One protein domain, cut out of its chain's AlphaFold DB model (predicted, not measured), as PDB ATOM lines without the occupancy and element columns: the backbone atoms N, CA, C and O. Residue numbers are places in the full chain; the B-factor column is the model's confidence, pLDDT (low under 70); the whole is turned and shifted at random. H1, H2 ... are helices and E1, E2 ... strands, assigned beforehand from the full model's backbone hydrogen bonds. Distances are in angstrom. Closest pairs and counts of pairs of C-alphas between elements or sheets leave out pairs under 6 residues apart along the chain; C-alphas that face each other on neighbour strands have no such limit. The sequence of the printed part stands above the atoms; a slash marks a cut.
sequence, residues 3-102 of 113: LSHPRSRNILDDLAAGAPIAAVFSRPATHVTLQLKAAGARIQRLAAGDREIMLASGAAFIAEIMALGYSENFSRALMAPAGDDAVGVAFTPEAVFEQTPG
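AT A GLANCE: This is residues 3 to 102 of the 113 residues of an uncharacterized protein of Candidatus Accumulibacter phosphatis (UniProt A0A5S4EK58). Look for an open frame round a middle that holds no named element: the three-stranded sheet E1, E2 and E5 makes one side, with E1 as its edge nearest the middle, the small strand pair E3 and E4 crosses one end, and the long helix H2 runs along the opposite side. The short helices H3 and H4 fold back beside H2, and H1 packs on E3 with its residues 12 to 16. The 100 printed residues run H1, E1, E2, E3, H2, H3, H4, E4, E5; both sheets, ordered E1, E2, E5 and E3, E4, are antiparallel, and the class is mixed, helices and strands. The whole is only just compact, close to loose, with a radius of gyration of the C-alphas of 14.8 A and spans of 41 by 36 by 23 A.

IN THESE COORDINATES: Find C-alpha 21 at (329.390, 11.158, 4.924); from there E1, residues 21 to 26, runs 16.5 A. E2, residues 33 to 38, comes back over 17.0 A, and E5 is residues 95 to 98, ending at C-alpha 98 at (321.449, 25.103, 7.458). E3 is residues 42 to 44, and E4, residues 86 to 90, is 13.1 A long. Find C-alpha 50 at (326.283, 3.519, 24.147), where H2, residues 50 to 67, begins its 25.8 A. H1 is residues 9 to 16, H3 residues 72 to 78 and H4 residues 80 to 83.

HOW THE PARTS SIT: Begin at the hairpin E1 and E2, antiparallel at 165 degrees, where N 23 and O 36 are 2.9 A apart. On the other side of E2 is the edge strand E5, antiparallel at 163 degrees, with N 97 and O 35 at 2.8 A. E3 and E4 are antiparallel at 144 degrees, with N 44 and O 88 at 2.8 A; residues 3 to 4 make a short antiparallel pairing with residues 86 to 87 of E4. The closest C-alphas of H1 and E3 are those of Ala 16 and Ile 43, 7.3 A apart. H2 is not on the three-stranded sheet. With residues 62 to 66 alone H2 touches H3, at a steep tilt of 52 degrees, opposite ways; the closest C-alphas, of Ile 62 and Ser 75, are 5.1 A apart. With residues 54 to 58 alone H2 only just touches H4, with 3 pairs of C-alphas within 8 A, the closest those of Met 54 and Ala 82 at 6.7 A. H3 and H4 meet only through their link. In H1, H2 and H3 every O i to N i+4 pair is within hydrogen-bond range; H4 is too short for one.

THE WHOLE: The C-alphas farthest apart are those of Ala 17 and Gly 69, 41.1 A. The printed part has no cut and no long link. Its mean pLDDT is 95.4, and no printed residue is under 70.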
ATOM      1  N   LEU A   3     323.872   3.387  14.117       95.75
ATOM      2  CA  LEU A   3     323.124   2.812  12.999       95.75
ATOM      3  C   LEU A   3     322.785   1.351  13.294       95.75
ATOM      4  O   LEU A   3     323.626   0.616  13.813       95.75
ATOM      5  N   SER A   4     321.569   0.933  12.932       95.06
ATOM      6  CA  SER A   4     321.168  -0.479  12.957       95.06
ATOM      7  C   SER A   4     321.966  -1.230  11.895       95.06
ATOM      8  O   SER A   4     321.847  -0.949  10.701       95.06
ATOM      9  N   HIS A   5     322.775  -2.199  12.315       94.19
ATOM     10  CA  HIS A   5     323.565  -3.012  11.398       94.19
ATOM     11  C   HIS A   5     322.699  -3.718  10.335       94.19
ATOM     12  O   HIS A   5     322.983  -3.561   9.143       94.19
ATOM     13  N   PRO A   6     321.599  -4.426  10.685       94.69
ATOM     14  CA  PRO A   6     320.798  -5.120   9.681       94.69
ATOM     15  C   PRO A   6     320.081  -4.184   8.699       94.69
ATOM     16  O   PRO A   6     319.803  -4.613   7.581       94.69
ATOM     17  N   ARG A   7     319.799  -2.929   9.080       94.31
ATOM     18  CA  ARG A   7     319.049  -1.962   8.255       94.31
ATOM     19  C   ARG A   7     319.924  -0.955   7.513       94.31
ATOM     20  O   ARG A   7     319.417  -0.255   6.642       94.31
ATOM     21  N   SER A   8     321.209  -0.867   7.844       95.81
ATOM     22  CA  SER A   8     322.124   0.135   7.284       95.81
ATOM     23  C   SER A   8     323.292  -0.470   6.505       95.81
ATOM     24  O   SER A   8     324.260   0.239   6.265       95.81
ATOM     25  N   ARG A   9     323.206  -1.741   6.081       96.50
ATOM     26  CA  ARG A   9     324.302  -2.469   5.406       96.50
ATOM     27  C   ARG A   9     324.955  -1.673   4.277       96.50
ATOM     28  O   ARG A   9     326.134  -1.393   4.380       96.50
ATOM     29  N   ASN A  10     324.180  -1.201   3.299       97.81
ATOM     30  CA  ASN A  10     324.735  -0.462   2.158       97.81
ATOM     31  C   ASN A  10     325.502   0.797   2.593       97.81
ATOM     32  O   ASN A  10     326.617   1.021   2.148       97.81
ATOM     33  N   ILE A  11     324.942   1.586   3.521       96.75
ATOM     34  CA  ILE A  11     325.630   2.768   4.062       96.75
ATOM     35  C   ILE A  11     326.900   2.365   4.818       96.75
ATOM     36  O   ILE A  11     327.913   3.047   4.721       96.75
ATOM     37  N   LEU A  12     326.862   1.281   5.593       97.88
ATOM     38  CA  LEU A  12     328.036   0.800   6.320       97.88
ATOM     39  C   LEU A  12     329.123   0.293   5.362       97.88
ATOM     40  O   LEU A  12     330.295   0.565   5.605       97.88
ATOM     41  N   ASP A  13     328.744  -0.378   4.276       98.06
ATOM     42  CA  ASP A  13     329.663  -0.854   3.241       98.06
ATOM     43  C   ASP A  13     330.310   0.327   2.499       98.06
ATOM     44  O   ASP A  13     331.533   0.369   2.361       98.06
ATOM     45  N   ASP A  14     329.522   1.338   2.119       98.25
ATOM     46  CA  ASP A  14     330.025   2.563   1.486       98.25
ATOM     47  C   ASP A  14     331.012   3.303   2.404       98.25
ATOM     48  O   ASP A  14     332.105   3.693   1.987       98.25
ATOM     49  N   LEU A  15     330.666   3.464   3.688       97.94
ATOM     50  CA  LEU A  15     331.543   4.104   4.672       97.94
ATOM     51  C   LEU A  15     332.825   3.291   4.907       97.94
ATOM     52  O   LEU A  15     333.898   3.877   5.040       97.94
ATOM     53  N   ALA A  16     332.741   1.958   4.930       97.50
ATOM     54  CA  ALA A  16     333.909   1.084   5.041       97.50
ATOM     55  C   ALA A  16     334.821   1.169   3.804       97.50
ATOM     56  O   ALA A  16     336.039   1.053   3.938       97.50
ATOM     57  N   ALA A  17     334.251   1.427   2.622       97.94
ATOM     58  CA  ALA A  17     334.984   1.683   1.383       97.94
ATOM     59  C   ALA A  17     335.587   3.103   1.301       97.94
ATOM     60  O   ALA A  17     336.271   3.424   0.328       97.94
ATOM     61  N   GLY A  18     335.369   3.948   2.315       97.38
ATOM     62  CA  GLY A  18     335.914   5.305   2.384       97.38
ATOM     63  C   GLY A  18     335.031   6.373   1.735       97.38
ATOM     64  O   GLY A  18     335.532   7.447   1.409       97.38
ATOM     65  N   ALA A  19     333.736   6.105   1.538       98.19
ATOM     66  CA  ALA A  19     332.810   7.121   1.058       98.19
ATOM     67  C   ALA A  19     332.697   8.299   2.052       98.19
ATOM     68  O   ALA A  19     332.724   8.094   3.275       98.19
ATOM     69  N   PRO A  20     332.518   9.537   1.553       98.12
ATOM     70  CA  PRO A  20     332.218  10.677   2.405       98.12
ATOM     71  C   PRO A  20     330.845  10.518   3.056       98.12
ATOM     72  O   PRO A  20     329.963   9.824   2.549       98.12
ATOM     73  N   ILE A  21     330.638  11.220   4.168       98.12
ATOM     74  CA  ILE A  21     329.390  11.158   4.924       98.12
ATOM     75  C   ILE A  21     328.662  12.497   4.908       98.12
ATOM     76  O   ILE A  21     329.264  13.560   5.063       98.12
ATOM     77  N   ALA A  22     327.337  12.429   4.776       97.88
ATOM     78  CA  ALA A  22     326.425  13.516   5.092       97.88
ATOM     79  C   ALA A  22     325.360  13.000   6.068       97.88
ATOM     80  O   ALA A  22     324.634  12.059   5.753       97.88
ATOM     81  N   ALA A  23     325.259  13.610   7.246       97.88
ATOM     82  CA  ALA A  23     324.282  13.256   8.270       97.88
ATOM     83  C   ALA A  23     323.366  14.450   8.546       97.88
ATOM     84  O   ALA A  23     323.841  15.553   8.816       97.88
ATOM     85  N   VAL A  24     322.054  14.228   8.464       97.56
ATOM     86  CA  VAL A  24     321.035  15.260   8.683       97.56
ATOM     87  C   VAL A  24     320.352  15.011  10.021       97.56
ATOM     88  O   VAL A  24     319.892  13.903  10.287       97.56
ATOM     89  N   PHE A  25     320.281  16.046  10.850       96.50
ATOM     90  CA  PHE A  25     319.625  16.013  12.151       96.50
ATOM     91  C   PHE A  25     318.514  17.047  12.160       96.50
ATOM     92  O   PHE A  25     318.783  18.231  11.968       96.50
ATOM     93  N   SER A  26     317.286  16.595  12.398       95.44
ATOM     94  CA  SER A  26     316.097  17.442  12.470       95.44
ATOM     95  C   SER A  26     315.442  17.306  13.829       95.44
ATOM     96  O   SER A  26     315.274  16.194  14.330       95.44
ATOM     97  N   ARG A  27     315.004  18.431  14.392       95.31
ATOM     98  CA  ARG A  27     314.103  18.446  15.542       95.31
ATOM     99  C   ARG A  27     312.652  18.569  15.056       95.31
ATOM    100  O   ARG A  27     312.278  19.669  14.633       95.31
ATOM    101  N   PRO A  28     311.826  17.505  15.129       92.44
ATOM    102  CA  PRO A  28     310.497  17.484  14.516       92.44
ATOM    103  C   PRO A  28     309.597  18.651  14.928       92.44
ATOM    104  O   PRO A  28     308.996  19.279  14.062       92.44
ATOM    105  N   ALA A  29     309.557  19.012  16.216       91.62
ATOM    106  CA  ALA A  29     308.650  20.054  16.703       91.62
ATOM    107  C   ALA A  29     308.939  21.455  16.137       91.62
ATOM    108  O   ALA A  29     308.059  22.311  16.096       91.62
ATOM    109  N   THR A  30     310.177  21.710  15.711       92.94
ATOM    110  CA  THR A  30     310.636  23.051  15.304       92.94
ATOM    111  C   THR A  30     311.115  23.110  13.861       92.94
ATOM    112  O   THR A  30     311.399  24.193  13.363       92.94
ATOM    113  N   HIS A  31     311.243  21.956  13.203       93.19
ATOM    114  CA  HIS A  31     311.880  21.784  11.897       93.19
ATOM    115  C   HIS A  31     313.343  22.247  11.822       93.19
ATOM    116  O   HIS A  31     313.938  22.162  10.745       93.19
ATOM    117  N   VAL A  32     313.948  22.682  12.940       96.12
ATOM    118  CA  VAL A  32     315.366  23.054  12.996       96.12
ATOM    119  C   VAL A  32     316.180  21.863  12.519       96.12
ATOM    120  O   VAL A  32     316.128  20.791  13.128       96.12
ATOM    121  N   THR A  33     316.877  22.048  11.402       97.50
ATOM    122  CA  THR A  33     317.561  20.972  10.694       97.50
ATOM    123  C   THR A  33     318.956  21.402  10.283       97.50
ATOM    124  O   THR A  33     319.139  22.428   9.635       97.50
ATOM    125  N   LEU A  34     319.941  20.577  10.626       97.62
ATOM    126  CA  LEU A  34     321.339  20.765  10.253       97.62
ATOM    127  C   LEU A  34     321.825  19.570   9.440       97.62
ATOM    128  O   LEU A  34     321.500  18.426   9.760       97.62
ATOM    129  N   GLN A  35     322.655  19.823   8.430       98.31
ATOM    130  CA  GLN A  35     323.407  18.785   7.728       98.31
ATOM    131  C   GLN A  35     324.895  18.921   8.031       98.31
ATOM    132  O   GLN A  35     325.511  19.938   7.724       98.31
ATOM    133  N   LEU A  36     325.470  17.870   8.603       98.31
ATOM    134  CA  LEU A  36     326.900  17.731   8.842       98.31
ATOM    135  C   LEU A  36     327.516  16.931   7.696       98.31
ATOM    136  O   LEU A  36     326.971  15.891   7.326       98.31
ATOM    137  N   LYS A  37     328.648  17.383   7.155       98.38
ATOM    138  CA  LYS A  37     329.436  16.634   6.168       98.38
ATOM    139  C   LYS A  37     330.869  16.432   6.638       98.38
ATOM    140  O   LYS A  37     331.422  17.304   7.308       98.38
ATOM    141  N   ALA A  38     331.457  15.308   6.252       98.44
ATOM    142  CA  ALA A  38     332.873  15.009   6.437       98.44
ATOM    143  C   ALA A  38     333.385  14.126   5.294       98.44
ATOM    144  O   ALA A  38     332.602  13.400   4.673       98.44
ATOM    145  N   ALA A  39     334.692  14.163   5.036       97.94
ATOM    146  CA  ALA A  39     335.322  13.361   3.992       97.94
ATOM    147  C   ALA A  39     335.313  11.855   4.305       97.94
ATOM    148  O   ALA A  39     335.467  11.046   3.396       97.94
ATOM    149  N   GLY A  40     335.095  11.470   5.564       96.25
ATOM    150  CA  GLY A  40     334.958  10.073   5.957       96.25
ATOM    151  C   GLY A  40     334.422   9.894   7.374       96.25
ATOM    152  O   GLY A  40     334.243  10.851   8.132       96.25
ATOM    153  N   ALA A  41     334.176   8.636   7.733       98.06
ATOM    154  CA  ALA A  41     333.732   8.230   9.059       98.06
ATOM    155  C   ALA A  41     334.409   6.922   9.485       98.06
ATOM    156  O   ALA A  41     334.867   6.138   8.659       98.06
ATOM    157  N   ARG A  42     334.449   6.669  10.793       97.69
ATOM    158  CA  ARG A  42     334.917   5.412  11.378       97.69
ATOM    159  C   ARG A  42     333.732   4.630  11.920       97.69
ATOM    160  O   ARG A  42     332.971   5.147  12.740       97.69
ATOM    161  N   ILE A  43     333.615   3.379  11.489       98.12
ATOM    162  CA  ILE A  43     332.695   2.408  12.078       98.12
ATOM    163  C   ILE A  43     333.387   1.793  13.294       98.12
ATOM    164  O   ILE A  43     334.540   1.369  13.222       98.12
ATOM    165  N   GLN A  44     332.691   1.762  14.423       96.94
ATOM    166  CA  GLN A  44     333.199   1.252  15.688       96.94
ATOM    167  C   GLN A  44     332.170   0.348  16.362       96.94
ATOM    168  O   GLN A  44     330.958   0.516  16.205       96.94
ATOM    169  N   ARG A  45     332.668  -0.612  17.144       96.81
ATOM    170  CA  ARG A  45     331.824  -1.375  18.065       96.81
ATOM    171  C   ARG A  45     331.236  -0.429  19.111       96.81
ATOM    172  O   ARG A  45     331.850   0.591  19.427       96.81
ATOM    173  N   LEU A  46     330.074  -0.791  19.644       96.31
ATOM    174  CA  LEU A  46     329.492  -0.068  20.768       96.31
ATOM    175  C   LEU A  46     330.411  -0.175  21.989       96.31
ATOM    176  O   LEU A  46     330.914  -1.255  22.311       96.31
ATOM    177  N   ALA A  47     330.631   0.953  22.646       95.44
ATOM    178  CA  ALA A  47     331.285   1.043  23.935       95.44
ATOM    179  C   ALA A  47     330.271   0.832  25.071       95.44
ATOM    180  O   ALA A  47     329.053   0.904  24.882       95.44
ATOM    181  N   ALA A  48     330.776   0.593  26.283       95.81
ATOM    182  CA  ALA A  48     329.938   0.626  27.476       95.81
ATOM    183  C   ALA A  48     329.268   2.009  27.601       95.81
ATOM    184  O   ALA A  48     329.947   3.026  27.475       95.81
ATOM    185  N   GLY A  49     327.953   2.047  27.833       95.44
ATOM    186  CA  GLY A  49     327.176   3.291  27.894       95.44
ATOM    187  C   GLY A  49     326.466   3.676  26.587       95.44
ATOM    188  O   GLY A  49     325.520   4.463  26.611       95.44
ATOM    189  N   ASP A  50     326.879   3.133  25.435       95.56
ATOM    190  CA  ASP A  50     326.283   3.519  24.147       95.56
ATOM    191  C   ASP A  50     324.814   3.100  24.044       95.56
ATOM    192  O   ASP A  50     323.993   3.822  23.473       95.56
ATOM    193  N   ARG A  51     324.451   1.953  24.634       92.62
ATOM    194  CA  ARG A  51     323.071   1.456  24.599       92.62
ATOM    195  C   ARG A  51     322.136   2.376  25.378       92.62
ATOM    196  O   ARG A  51     321.027   2.645  24.926       92.62
ATOM    197  N   GLU A  52     322.588   2.898  26.509       94.19
ATOM    198  CA  GLU A  52     321.863   3.869  27.317       94.19
ATOM    199  C   GLU A  52     321.649   5.172  26.538       94.19
ATOM    200  O   GLU A  52     320.536   5.701  26.525       94.19
ATOM    201  N   ILE A  53     322.667   5.643  25.809       94.81
ATOM    202  CA  ILE A  53     322.552   6.829  24.945       94.81
ATOM    203  C   ILE A  53     321.553   6.580  23.806       94.81
ATOM    204  O   ILE A  53     320.722   7.446  23.524       94.81
ATOM    205  N   MET A  54     321.593   5.409  23.160       93.88
ATOM    206  CA  MET A  54     320.632   5.034  22.113       93.88
ATOM    207  C   MET A  54     319.192   5.057  22.636       93.88
ATOM    208  O   MET A  54     318.318   5.658  22.009       93.88
ATOM    209  N   LEU A  55     318.948   4.438  23.795       92.31
ATOM    210  CA  LEU A  55     317.625   4.383  24.418       92.31
ATOM    211  C   LEU A  55     317.135   5.777  24.827       92.31
ATOM    212  O   LEU A  55     315.986   6.122  24.547       92.31
ATOM    213  N   ALA A  56     318.005   6.601  25.416       94.12
ATOM    214  CA  ALA A  56     317.684   7.982  25.768       94.12
ATOM    215  C   ALA A  56     317.356   8.831  24.527       94.12
ATOM    216  O   ALA A  56     316.375   9.575  24.525       94.12
ATOM    217  N   SER A  57     318.124   8.674  23.444       93.12
ATOM    218  CA  SER A  57     317.881   9.367  22.170       93.12
ATOM    219  C   SER A  57     316.540   8.957  21.555       93.12
ATOM    220  O   SER A  57     315.771   9.812  21.118       93.12
ATOM    221  N   GLY A  58     316.227   7.656  21.566       93.69
ATOM    222  CA  GLY A  58     314.944   7.137  21.088       93.69
ATOM    223  C   GLY A  58     313.763   7.638  21.920       93.69
ATOM    224  O   GLY A  58     312.747   8.043  21.360       93.69
ATOM    225  N   ALA A  59     313.903   7.687  23.249       94.19
ATOM    226  CA  ALA A  59     312.885   8.241  24.139       94.19
ATOM    227  C   ALA A  59     312.644   9.741  23.885       94.19
ATOM    228  O   ALA A  59     311.492  10.171  23.815       94.19
ATOM    229  N   ALA A  60     313.710  10.524  23.682       94.38
ATOM    230  CA  ALA A  60     313.601  11.939  23.330       94.38
ATOM    231  C   ALA A  60     312.896  12.143  21.977       94.38
ATOM    232  O   ALA A  60     312.028  13.007  21.856       94.38
ATOM    233  N   PHE A  61     313.207  11.311  20.977       94.56
ATOM    234  CA  PHE A  61     312.518  11.345  19.687       94.56
ATOM    235  C   PHE A  61     311.032  10.978  19.813       94.56
ATOM    236  O   PHE A  61     310.184  11.682  19.273       94.56
ATOM    237  N   ILE A  62     310.693   9.928  20.570       95.62
ATOM    238  CA  ILE A  62     309.294   9.554  20.844       95.62
ATOM    239  C   ILE A  62     308.526  10.732  21.454       95.62
ATOM    240  O   ILE A  62     307.415  11.019  21.010       95.62
ATOM    241  N   ALA A  63     309.120  11.430  22.426       95.50
ATOM    242  CA  ALA A  63     308.499  12.588  23.063       95.50
ATOM    243  C   ALA A  63     308.240  13.738  22.070       95.50
ATOM    244  O   ALA A  63     307.152  14.310  22.077       95.50
ATOM    245  N   GLU A  64     309.192  14.039  21.179       96.12
ATOM    246  CA  GLU A  64     309.018  15.041  20.113       96.12
ATOM    247  C   GLU A  64     307.872  14.672  19.156       96.12
ATOM    248  O   GLU A  64     307.062  15.527  18.804       96.12
ATOM    249  N   ILE A  65     307.757  13.398  18.763       96.38
ATOM    250  CA  ILE A  65     306.685  12.936  17.868       96.38
ATOM    251  C   ILE A  65     305.323  12.940  18.574       96.38
ATOM    252  O   ILE A  65     304.330  13.372  17.993       96.38
ATOM    253  N   MET A  66     305.253  12.539  19.843       96.50
ATOM    254  CA  MET A  66     304.008  12.625  20.618       96.50
ATOM    255  C   MET A  66     303.546  14.073  20.817       96.50
ATOM    256  O   MET A  66     302.352  14.350  20.725       96.50
ATOM    257  N   ALA A  67     304.475  15.011  21.025       95.06
ATOM    258  CA  ALA A  67     304.156  16.435  21.143       95.06
ATOM    259  C   ALA A  67     303.540  17.027  19.859       95.06
ATOM    260  O   ALA A  67     302.822  18.021  19.926       95.06
ATOM    261  N   LEU A  68     303.767  16.395  18.702       95.25
ATOM    262  CA  LEU A  68     303.132  16.739  17.427       95.25
ATOM    263  C   LEU A  68     301.722  16.135  17.252       95.25
ATOM    264  O   LEU A  68     301.103  16.332  16.210       95.25
ATOM    265  N   GLY A  69     301.205  15.409  18.250       96.56
ATOM    266  CA  GLY A  69     299.857  14.828  18.248       96.56
ATOM    267  C   GLY A  69     299.771  13.387  17.736       96.56
ATOM    268  O   GLY A  69     298.671  12.847  17.614       96.56
ATOM    269  N   TYR A  70     300.902  12.739  17.451       97.12
ATOM    270  CA  TYR A  70     300.921  11.327  17.072       97.12
ATOM    271  C   TYR A  70     300.759  10.408  18.289       97.12
ATOM    272  O   TYR A  70     301.168  10.730  19.406       97.12
ATOM    273  N   SER A  71     300.188   9.223  18.065       97.06
ATOM    274  CA  SER A  71     299.985   8.242  19.132       97.06
ATOM    275  C   SER A  71     301.304   7.653  19.631       97.06
ATOM    276  O   SER A  71     302.253   7.465  18.868       97.06
ATOM    277  N   GLU A  72     301.344   7.280  20.909       94.75
ATOM    278  CA  GLU A  72     302.511   6.627  21.507       94.75
ATOM    279  C   GLU A  72     302.905   5.346  20.755       94.75
ATOM    280  O   GLU A  72     304.086   5.124  20.491       94.75
ATOM    281  N   ASN A  73     301.926   4.532  20.347       96.44
ATOM    282  CA  ASN A  73     302.176   3.302  19.592       96.44
ATOM    283  C   ASN A  73     302.891   3.580  18.264       96.44
ATOM    284  O   ASN A  73     303.848   2.884  17.926       96.44
ATOM    285  N   PHE A  74     302.459   4.611  17.533       96.06
ATOM    286  CA  PHE A  74     303.118   5.026  16.297       96.06
ATOM    287  C   PHE A  74     304.544   5.523  16.568       96.06
ATOM    288  O   PHE A  74     305.494   5.059  15.937       96.06
ATOM    289  N   SER A  75     304.716   6.398  17.561       95.00
ATOM    290  CA  SER A  75     306.023   6.949  17.934       95.00
ATOM    291  C   SER A  75     307.015   5.861  18.356       95.00
ATOM    292  O   SER A  75     308.175   5.876  17.943       95.00
ATOM    293  N   ARG A  76     306.566   4.871  19.139       93.81
ATOM    294  CA  ARG A  76     307.387   3.722  19.549       93.81
ATOM    295  C   ARG A  76     307.740   2.819  18.374       93.81
ATOM    296  O   ARG A  76     308.874   2.354  18.304       93.81
ATOM    297  N   ALA A  77     306.813   2.609  17.440       93.69
ATOM    298  CA  ALA A  77     307.074   1.818  16.241       93.69
ATOM    299  C   ALA A  77     308.190   2.431  15.376       93.69
ATOM    300  O   ALA A  77     309.027   1.689  14.863       93.69
ATOM    301  N   LEU A  78     308.273   3.766  15.280       90.88
ATOM    302  CA  LEU A  78     309.376   4.446  14.585       90.88
ATOM    303  C   LEU A  78     310.744   4.142  15.211       90.88
ATOM    304  O   LEU A  78     311.738   4.060  14.493       90.88
ATOM    305  N   MET A  79     310.799   3.947  16.530       90.44
ATOM    306  CA  MET A  79     312.030   3.643  17.272       90.44
ATOM    307  C   MET A  79     312.276   2.149  17.495       90.44
ATOM    308  O   MET A  79     313.271   1.794  18.125       90.44
ATOM    309  N   ALA A  80     311.447   1.256  16.943       85.31
ATOM    310  CA  ALA A  80     311.681  -0.188  17.009       85.31
ATOM    311  C   ALA A  80     313.106  -0.611  16.571       85.31
ATOM    312  O   ALA A  80     313.684  -1.471  17.240       85.31
ATOM    313  N   PRO A  81     313.739   0.011  15.548       84.25
ATOM    314  CA  PRO A  81     315.122  -0.296  15.174       84.25
ATOM    315  C   PRO A  81     316.175  -0.034  16.259       84.25
ATOM    316  O   PRO A  81     317.274  -0.568  16.163       84.25
ATOM    317  N   ALA A  82     315.879   0.756  17.300       79.69
ATOM    318  CA  ALA A  82     316.803   0.964  18.421       79.69
ATOM    319  C   ALA A  82     317.065  -0.329  19.221       79.69
ATOM    320  O   ALA A  82     318.030  -0.404  19.983       79.69
ATOM    321  N   GLY A  83     316.208  -1.343  19.047       81.81
ATOM    322  CA  GLY A  83     316.384  -2.679  19.600       81.81
ATOM    323  C   GLY A  83     317.411  -3.541  18.858       81.81
ATOM    324  O   GLY A  83     317.947  -4.458  19.481       81.81
ATOM    325  N   ASP A  84     317.704  -3.237  17.589       87.00
ATOM    326  CA  ASP A  84     318.564  -4.043  16.717       87.00
ATOM    327  C   ASP A  84     320.021  -4.108  17.224       87.00
ATOM    328  O   ASP A  84     320.455  -3.323  18.081       87.00
ATOM    329  N   ASP A  85     320.789  -5.040  16.649       92.81
ATOM    330  CA  ASP A  85     322.249  -4.951  16.661       92.81
ATOM    331  C   ASP A  85     322.685  -3.659  15.962       92.81
ATOM    332  O   ASP A  85     322.157  -3.287  14.906       92.81
ATOM    333  N   ALA A  86     323.626  -2.945  16.568       95.44
ATOM    334  CA  ALA A  86     323.976  -1.598  16.160       95.44
ATOM    335  C   ALA A  86     325.477  -1.354  16.251       95.44
ATOM    336  O   ALA A  86     326.196  -1.962  17.041       95.44
ATOM    337  N   VAL A  87     325.933  -0.405  15.445       97.38
ATOM    338  CA  VAL A  87     327.318   0.060  15.426       97.38
ATOM    339  C   VAL A  87     327.370   1.561  15.657       97.38
ATOM    340  O   VAL A  87     326.436   2.300  15.325       97.38
ATOM    341  N   GLY A  88     328.487   2.023  16.207       97.56
ATOM    342  CA  GLY A  88     328.809   3.438  16.253       97.56
ATOM    343  C   GLY A  88     329.405   3.886  14.921       97.56
ATOM    344  O   GLY A  88     330.265   3.215  14.357       97.56
ATOM    345  N   VAL A  89     328.980   5.048  14.438       97.94
ATOM    346  CA  VAL A  89     329.621   5.778  13.340       97.94
ATOM    347  C   VAL A  89     330.093   7.121  13.880       97.94
ATOM    348  O   VAL A  89     329.282   7.957  14.301       97.94
ATOM    349  N   ALA A  90     331.409   7.314  13.895       97.69
ATOM    350  CA  ALA A  90     332.071   8.506  14.405       97.69
ATOM    351  C   ALA A  90     332.770   9.261  13.271       97.69
ATOM    352  O   ALA A  90     333.520   8.672  12.496       97.69
ATOM    353  N   PHE A  91     332.555  10.569  13.189       97.81
ATOM    354  CA  PHE A  91     333.207  11.445  12.219       97.81
ATOM    355  C   PHE A  91     333.374  12.842  12.813       97.81
ATOM    356  O   PHE A  91     332.623  13.230  13.711       97.81
ATOM    357  N   THR A  92     334.351  13.588  12.307       97.50
ATOM    358  CA  THR A  92     334.551  15.000  12.648       97.50
ATOM    359  C   THR A  92     333.896  15.839  11.556       97.50
ATOM    360  O   THR A  92     334.330  15.734  10.412       97.50
ATOM    361  N   PRO A  93     332.858  16.644  11.849       96.50
ATOM    362  CA  PRO A  93     332.250  17.504  10.839       96.50
ATOM    363  C   PRO A  93     333.264  18.501  10.262       96.50
ATOM    364  O   PRO A  93     333.905  19.240  11.004       96.50
ATOM    365  N   GLU A  94     333.371  18.546   8.938       97.69
ATOM    366  CA  GLU A  94     334.199  19.503   8.182       97.69
ATOM    367  C   GLU A  94     333.358  20.643   7.593       97.69
ATOM    368  O   GLU A  94     333.854  21.714   7.233       97.69
ATOM    369  N   ALA A  95     332.055  20.407   7.461       97.56
ATOM    370  CA  ALA A  95     331.097  21.387   6.995       97.56
ATOM    371  C   ALA A  95     329.753  21.187   7.687       97.56
ATOM    372  O   ALA A  95     329.306  20.056   7.888       97.56
ATOM    373  N   VAL A  96     329.092  22.297   7.993       97.75
ATOM    374  CA  VAL A  96     327.734  22.319   8.531       97.75
ATOM    375  C   VAL A  96     326.885  23.181   7.612       97.75
ATOM    376  O   VAL A  96     327.329  24.239   7.173       97.75
ATOM    377  N   PHE A  97     325.677  22.733   7.307       97.94
ATOM    378  CA  PHE A  97     324.729  23.463   6.475       97.94
ATOM    379  C   PHE A  97     323.405  23.631   7.210       97.94
ATOM    380  O   PHE A  97     322.906  22.688   7.827       97.94
ATOM    381  N   GLU A  98     322.832  24.826   7.097       97.69
ATOM    382  CA  GLU A  98     321.449  25.103   7.458       97.69
ATOM    383  C   GLU A  98     320.538  24.345   6.493       97.69
ATOM    384  O   GLU A  98     320.697  24.417   5.274       97.69
ATOM    385  N   GLN A  99     319.602  23.583   7.033       97.62
ATOM    386  CA  GLN A  99     318.627  22.803   6.273       97.62
ATOM    387  C   GLN A  99     317.211  22.990   6.824       97.62
ATOM    388  O   GLN A  99     316.274  22.368   6.331       97.62
ATOM    389  N   THR A 100     317.037  23.849   7.831       96.81
ATOM    390  CA  THR A 100     315.720  24.287   8.285       96.81
ATOM    391  C   THR A 100     314.990  24.921   7.100       96.81
ATOM    392  O   THR A 100     315.542  25.837   6.481       96.81
ATOM    393  N   PRO A 101     313.768  24.466   6.760       94.06
ATOM    394  CA  PRO A 101     313.005  25.037   5.660       94.06
ATOM    395  C   PRO A 101     312.881  26.560   5.785       94.06
ATOM    396  O   PRO A 101     312.424  27.081   6.801       94.06
ATOM    397  N   GLY A 102     313.299  27.280   4.745       94.62
ATOM    398  CA  GLY A 102     313.277  28.738   4.716       94.62
ATOM    399  C   GLY A 102     314.377  29.333   3.834       94.62
ATOM    400  O   GLY A 102     315.151  28.594   3.226       94.62
TER     401      GLY A 102